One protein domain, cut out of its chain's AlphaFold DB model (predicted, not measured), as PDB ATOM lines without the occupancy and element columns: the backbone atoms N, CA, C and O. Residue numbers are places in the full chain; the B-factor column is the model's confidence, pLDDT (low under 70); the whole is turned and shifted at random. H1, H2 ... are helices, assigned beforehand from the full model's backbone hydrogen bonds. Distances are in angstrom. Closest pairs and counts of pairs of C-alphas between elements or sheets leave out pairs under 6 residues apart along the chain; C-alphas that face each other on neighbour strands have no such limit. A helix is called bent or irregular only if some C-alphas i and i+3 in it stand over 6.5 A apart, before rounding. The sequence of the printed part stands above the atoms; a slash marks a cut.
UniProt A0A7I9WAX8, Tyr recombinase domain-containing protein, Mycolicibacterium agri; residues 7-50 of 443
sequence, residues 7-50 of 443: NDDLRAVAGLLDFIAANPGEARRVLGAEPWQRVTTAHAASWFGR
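This is residues 7 to 50 of the 443 residues of the protein "Tyr recombinase domain-containing protein" of Mycolicibacterium agri (UniProt A0A7I9WAX8). The core is a pair of helices lying side by side and running opposite ways, the long H1 and the shorter H3, with a third helix, H2, at the end of the pair where H1 finishes. H2 turns off steeply from H1, and residues 32 to 40 then lead back to H3, which returns along H1 so that the first and last printed residues lie at the same end. The printed part has 44 residues with three named helices, in the order H1, H2, H3, and no named strand; 32 of the 44 residues are in the helices, and the class is all helix. The whole is compact, with a radius of gyration of the C-alphas of 10.3 A, yet elongated in outline, with spans of 29 by 16 by 15 A.

Begin with H1, residues 7 to 22, the longest helix with 16 residues. At Ala 14 look across to Ala 44 in H3, residues 41 to 48: these are the closest C-alphas of the two helices, 4.5 A apart. H1 and H3 touch, with 22 pairs of C-alphas within 8 A. Their lines stand at a shallow tilt of 7 degrees, and they run opposite ways. Their centres are 8.0 A apart. Go on along H1 to Ile 20 and compare its C-alpha with that of Ala 27 in H2, residues 24 to 31: at 5.9 A these are the closest C-alphas of H1 and H2. These two helices are close but not clearly touching, with 1 pair of C-alphas within 8 A. Their lines stand at a steep tilt of 64 degrees, they run opposite ways, and their centres are 15.8 A apart. H2 touches no helix, but is near H1; H2 and H3 are apart, though they follow each other in the chain. In the backbone of H1, H2 and H3, every O i to N i+4 pair is within hydrogen-bond range.

Find C-alpha 7, of Asn 7, at (61.723, -52.312, 19.747); from there H1 runs 22.1 A to C-alpha 22, of Ala 22, at (49.078, -40.177, 6.264). Over this run x falls, y rises and z falls, and the N-to-C direction is (-0.58, 0.61, -0.54). Asn 23 is the one residue between H1 and H2. H2 begins at Pro 24 and ends at Leu 31, and its first and last C-alphas are 10.1 A apart. Residues 32 to 40 follow, with C-alpha 36, of Trp 36, at (42.065, -41.477, 15.460). H3 then begins at Thr 41 and runs 10.5 A to C-alpha 48, of Phe 48, at (60.270, -43.624, 17.062). Its N-to-C direction is (0.63, -0.65, 0.43), each sign the reverse of that in H1. Gly 49 and Arg 50 follow it. No helix is bent or irregular.

Look for the two C-alphas farthest apart at Asn 7 and Arg 29, the second of these in H2; they are 29.5 A apart. The first and last printed C-alphas, those of Asn 7 and Arg 50, are 8.5 A apart. The printed part has no cut between residues 7 and 50. The link from H1 to H2 is tight, the link from H2 to H3, with 9 residues, is short, and no link is long. In the B-factor column you will find a mean pLDDT of the printed part of 86.3, and no printed residue is under 70.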
ATOM      1  N   ASN A   7      61.495 -53.294  20.806       75.19
ATOM      2  CA  ASN A   7      61.723 -52.312  19.747       75.19
ATOM      3  C   ASN A   7      60.922 -52.584  18.469       75.19
ATOM      4  O   ASN A   7      60.606 -51.636  17.753       75.19
ATOM      5  N   ASP A   8      60.616 -53.841  18.158       77.69
ATOM      6  CA  ASP A   8      59.807 -54.192  16.992       77.69
ATOM      7  C   ASP A   8      58.345 -53.828  17.236       77.69
ATOM      8  O   ASP A   8      57.700 -53.277  16.347       77.69
ATOM      9  N   ASP A   9      57.866 -54.008  18.468       80.31
ATOM     10  CA  ASP A   9      56.540 -53.550  18.882       80.31
ATOM     11  C   ASP A   9      56.455 -52.015  18.871       80.31
ATOM     12  O   ASP A   9      55.506 -51.450  18.325       80.31
ATOM     13  N   LEU A  10      57.483 -51.318  19.372       82.81
ATOM     14  CA  LEU A  10      57.558 -49.852  19.311       82.81
ATOM     15  C   LEU A  10      57.565 -49.331  17.864       82.81
ATOM     16  O   LEU A  10      56.889 -48.346  17.567       82.81
ATOM     17  N   ARG A  11      58.291 -49.991  16.948       82.88
ATOM     18  CA  ARG A  11      58.288 -49.644  15.515       82.88
ATOM     19  C   ARG A  11      56.955 -49.957  14.845       82.88
ATOM     20  O   ARG A  11      56.525 -49.175  14.005       82.88
ATOM     21  N   ALA A  12      56.306 -51.059  15.207       86.12
ATOM     22  CA  ALA A  12      54.998 -51.419  14.673       86.12
ATOM     23  C   ALA A  12      53.929 -50.393  15.080       86.12
ATOM     24  O   ALA A  12      53.165 -49.940  14.231       86.12
ATOM     25  N   VAL A  13      53.922 -49.964  16.348       87.69
ATOM     26  CA  VAL A  13      53.022 -48.905  16.834       87.69
ATOM     27  C   VAL A  13      53.332 -47.569  16.158       87.69
ATOM     28  O   VAL A  13      52.414 -46.890  15.702       87.69
ATOM     29  N   ALA A  14      54.611 -47.201  16.040       88.19
ATOM     30  CA  ALA A  14      55.010 -45.976  15.353       88.19
ATOM     31  C   ALA A  14      54.575 -45.975  13.878       88.19
ATOM     32  O   ALA A  14      53.988 -44.999  13.420       88.19
ATOM     33  N   GLY A  15      54.796 -47.081  13.160       89.00
ATOM     34  CA  GLY A  15      54.391 -47.242  11.763       89.00
ATOM     35  C   GLY A  15      52.875 -47.225  11.571       89.00
ATOM     36  O   GLY A  15      52.391 -46.636  10.609       89.00
ATOM     37  N   LEU A  16      52.112 -47.796  12.508       90.38
ATOM     38  CA  LEU A  16      50.651 -47.707  12.494       90.38
ATOM     39  C   LEU A  16      50.174 -46.255  12.643       90.38
ATOM     40  O   LEU A  16      49.304 -45.814  11.895       90.38
ATOM     41  N   LEU A  17      50.738 -45.502  13.590       92.06
ATOM     42  CA  LEU A  17      50.365 -44.101  13.808       92.06
ATOM     43  C   LEU A  17      50.761 -43.207  12.629       92.06
ATOM     44  O   LEU A  17      50.016 -42.292  12.286       92.06
ATOM     45  N   ASP A  18      51.896 -43.490  11.992       92.56
ATOM     46  CA  ASP A  18      52.349 -42.787  10.791       92.56
ATOM     47  C   ASP A  18      51.417 -43.067   9.601       92.56
ATOM     48  O   ASP A  18      50.966 -42.148   8.920       92.56
ATOM     49  N   PHE A  19      51.020 -44.332   9.426       91.38
ATOM     50  CA  PHE A  19      50.045 -44.735   8.416       91.38
ATOM     51  C   PHE A  19      48.685 -44.050   8.615       91.38
ATOM     52  O   PHE A  19      48.094 -43.563   7.651       91.38
ATOM     53  N   ILE A  20      48.197 -43.973   9.857       91.19
ATOM     54  CA  ILE A  20      46.933 -43.294  10.187       91.19
ATOM     55  C   ILE A  20      47.035 -41.788   9.916       91.19
ATOM     56  O   ILE A  20      46.116 -41.215   9.330       91.19
ATOM     57  N   ALA A  21      48.151 -41.152  10.288       90.19
ATOM     58  CA  ALA A  21      48.382 -39.730  10.032       90.19
ATOM     59  C   ALA A  21      48.459 -39.406   8.528       90.19
ATOM     60  O   ALA A  21      47.995 -38.346   8.109       90.19
ATOM     61  N   ALA A  22      49.006 -40.317   7.717       92.62
ATOM     62  CA  ALA A  22      49.078 -40.177   6.264       92.62
ATOM     63  C   ALA A  22      47.735 -40.446   5.555       92.62
ATOM     64  O   ALA A  22      47.511 -39.931   4.460       92.62
ATOM     65  N   ASN A  23      46.825 -41.213   6.173       92.25
ATOM     66  CA  ASN A  23      45.562 -41.653   5.566       92.25
ATOM     67  C   ASN A  23      44.323 -41.294   6.419       92.25
ATOM     68  O   ASN A  23      43.519 -42.172   6.750       92.25
ATOM     69  N   PRO A  24      44.097 -40.012   6.765       86.06
ATOM     70  CA  PRO A  24      43.078 -39.625   7.745       86.06
ATOM     71  C   PRO A  24      41.641 -39.906   7.281       86.06
ATOM     72  O   PRO A  24      40.773 -40.213   8.100       86.06
ATOM     73  N   GLY A  25      41.368 -39.813   5.975       87.56
ATOM     74  CA  GLY A  25      40.041 -40.090   5.414       87.56
ATOM     75  C   GLY A  25      39.667 -41.571   5.493       87.56
ATOM     76  O   GLY A  25      38.557 -41.916   5.896       87.56
ATOM     77  N   GLU A  26      40.612 -42.450   5.162       88.06
ATOM     78  CA  GLU A  26      40.408 -43.895   5.216       88.06
ATOM     79  C   GLU A  26      40.386 -44.417   6.654       88.06
ATOM     80  O   GLU A  26      39.485 -45.176   7.013       88.06
ATOM     81  N   ALA A  27      41.294 -43.932   7.505       85.06
ATOM     82  CA  ALA A  27      41.299 -44.260   8.925       85.06
ATOM     83  C   ALA A  27      39.966 -43.889   9.595       85.06
ATOM     84  O   ALA A  27      39.406 -44.705  10.322       85.06
ATOM     85  N   ARG A  28      39.397 -42.714   9.282       85.75
ATOM     86  CA  ARG A  28      38.082 -42.296   9.803       85.75
ATOM     87  C   ARG A  28      36.955 -43.227   9.362       85.75
ATOM     88  O   ARG A  28      36.060 -43.516  10.152       85.75
ATOM     89  N   ARG A  29      36.987 -43.680   8.107       88.19
ATOM     90  CA  ARG A  29      35.974 -44.579   7.544       88.19
ATOM     91  C   ARG A  29      35.994 -45.955   8.212       88.19
ATOM     92  O   ARG A  29      34.935 -46.529   8.426       88.19
ATOM     93  N   VAL A  30      37.183 -46.478   8.514       88.81
ATOM     94  CA  VAL A  30      37.365 -47.848   9.026       88.81
ATOM     95  C   VAL A  30      37.332 -47.908  10.555       88.81
ATOM     96  O   VAL A  30      36.729 -48.817  11.116       88.81
ATOM     97  N   LEU A  31      37.976 -46.956  11.234       85.31
ATOM     98  CA  LEU A  31      38.207 -46.980  12.684       85.31
ATOM     99  C   LEU A  31      37.330 -45.986  13.464       85.31
ATOM    100  O   LEU A  31      37.350 -45.989  14.693       85.31
ATOM    101  N   GLY A  32      36.573 -45.132  12.768       86.62
ATOM    102  CA  GLY A  32      35.799 -44.044  13.367       86.62
ATOM    103  C   GLY A  32      36.610 -42.759  13.580       86.62
ATOM    104  O   GLY A  32      37.823 -42.709  13.376       86.62
ATOM    105  N   ALA A  33      35.922 -41.676  13.958       79.25
ATOM    106  CA  ALA A  33      36.531 -40.351  14.089       79.25
ATOM    107  C   ALA A  33      37.414 -40.205  15.340       79.25
ATOM    108  O   ALA A  33      38.511 -39.667  15.253       79.25
ATOM    109  N   GLU A  34      36.992 -40.712  16.495       84.75
ATOM    110  CA  GLU A  34      37.739 -40.596  17.754       84.75
ATOM    111  C   GLU A  34      38.245 -41.975  18.211       84.75
ATOM    112  O   GLU A  34      37.501 -42.950  18.089       84.75
ATOM    113  N   PRO A  35      39.485 -42.095  18.733       83.56
ATOM    114  CA  PRO A  35      40.490 -41.041  18.948       83.56
ATOM    115  C   PRO A  35      41.346 -40.704  17.706       83.56
ATOM    116  O   PRO A  35      42.215 -39.833  17.754       83.56
ATOM    117  N   TRP A  36      41.131 -41.406  16.592       86.62
ATOM    118  CA  TRP A  36      42.065 -41.477  15.460       86.62
ATOM    119  C   TRP A  36      42.238 -40.171  14.679       86.62
ATOM    120  O   TRP A  36      43.310 -39.929  14.133       86.62
ATOM    121  N   GLN A  37      41.243 -39.283  14.681       86.38
ATOM    122  CA  GLN A  37      41.330 -37.956  14.061       86.38
ATOM    123  C   GLN A  37      42.361 -37.040  14.740       86.38
ATOM    124  O   GLN A  37      42.804 -36.069  14.130       86.38
ATOM    125  N   ARG A  38      42.754 -37.339  15.985       88.56
ATOM    126  CA  ARG A  38      43.770 -36.578  16.732       88.56
ATOM    127  C   ARG A  38      45.196 -37.059  16.461       88.56
ATOM    128  O   ARG A  38      46.145 -36.419  16.912       88.56
ATOM    129  N   VAL A  39      45.355 -38.183  15.759       90.25
ATOM    130  CA  VAL A  39      46.668 -38.748  15.441       90.25
ATOM    131  C   VAL A  39      47.349 -37.882  14.386       90.25
ATOM    132  O   VAL A  39      46.773 -37.516  13.367       90.25
ATOM    133  N   THR A  40      48.611 -37.561  14.644       92.00
ATOM    134  CA  THR A  40      49.471 -36.747  13.777       92.00
ATOM    135  C   THR A  40      50.841 -37.402  13.669       92.00
ATOM    136  O   THR A  40      51.196 -38.249  14.491       92.00
ATOM    137  N   THR A  41      51.660 -36.957  12.714       89.38
ATOM    138  CA  THR A  41      53.051 -37.420  12.553       89.38
ATOM    139  C   THR A  41      53.896 -37.232  13.822       89.38
ATOM    140  O   THR A  41      54.813 -38.009  14.082       89.38
ATOM    141  N   ALA A  42      53.547 -36.269  14.687       88.56
ATOM    142  CA  ALA A  42      54.190 -36.074  15.988       88.56
ATOM    143  C   ALA A  42      53.992 -37.267  16.943       88.56
ATOM    144  O   ALA A  42      54.892 -37.598  17.717       88.56
ATOM    145  N   HIS A  43      52.846 -37.950  16.865       90.75
ATOM    146  CA  HIS A  43      52.598 -39.153  17.654       90.75
ATOM    147  C   HIS A  43      53.537 -40.274  17.206       90.75
ATOM    148  O   HIS A  43      54.244 -40.827  18.047       90.75
ATOM    149  N   ALA A  44      53.644 -40.537  15.900       87.81
ATOM    150  CA  ALA A  44      54.596 -41.508  15.357       87.81
ATOM    151  C   ALA A  44      56.048 -41.171  15.744       87.81
ATOM    152  O   ALA A  44      56.771 -42.029  16.256       87.81
ATOM    153  N   ALA A  45      56.452 -39.903  15.608       85.62
ATOM    154  CA  ALA A  45      57.781 -39.429  15.999       85.62
ATOM    155  C   ALA A  45      58.081 -39.659  17.492       85.62
ATOM    156  O   ALA A  45      59.199 -40.042  17.845       85.62
ATOM    157  N   SER A  46      57.087 -39.495  18.373       85.75
ATOM    158  CA  SER A  46      57.244 -39.755  19.810       85.75
ATOM    159  C   SER A  46      57.525 -41.231  20.124       85.75
ATOM    160  O   SER A  46      58.268 -41.526  21.060       85.75
ATOM    161  N   TRP A  47      56.988 -42.158  19.321       83.12
ATOM    162  CA  TRP A  47      57.247 -43.592  19.451       83.12
ATOM    163  C   TRP A  47      58.584 -43.986  18.817       83.12
ATOM    164  O   TRP A  47      59.351 -44.714  19.447       83.12
ATOM    165  N   PHE A  48      58.936 -43.435  17.650       80.38
ATOM    166  CA  PHE A  48      60.270 -43.624  17.062       80.38
ATOM    167  C   PHE A  48      61.388 -43.100  17.971       80.38
ATOM    168  O   PHE A  48      62.419 -43.755  18.110       80.38
ATOM    169  N   GLY A  49      61.172 -41.978  18.664       73.75
ATOM    170  CA  GLY A  49      62.114 -41.437  19.650       73.75
ATOM    171  C   GLY A  49      62.293 -42.309  20.902       73.75
ATOM    172  O   GLY A  49      63.294 -42.169  21.602       73.75
ATOM    173  N   ARG A  50      61.355 -43.228  21.178       75.12
ATOM    174  CA  ARG A  50      61.431 -44.210  22.277       75.12
ATOM    175  C   ARG A  50      62.061 -45.533  21.864       75.12
ATOM    176  O   ARG A  50      62.349 -46.344  22.744       75.12
TER     177      ARG A  50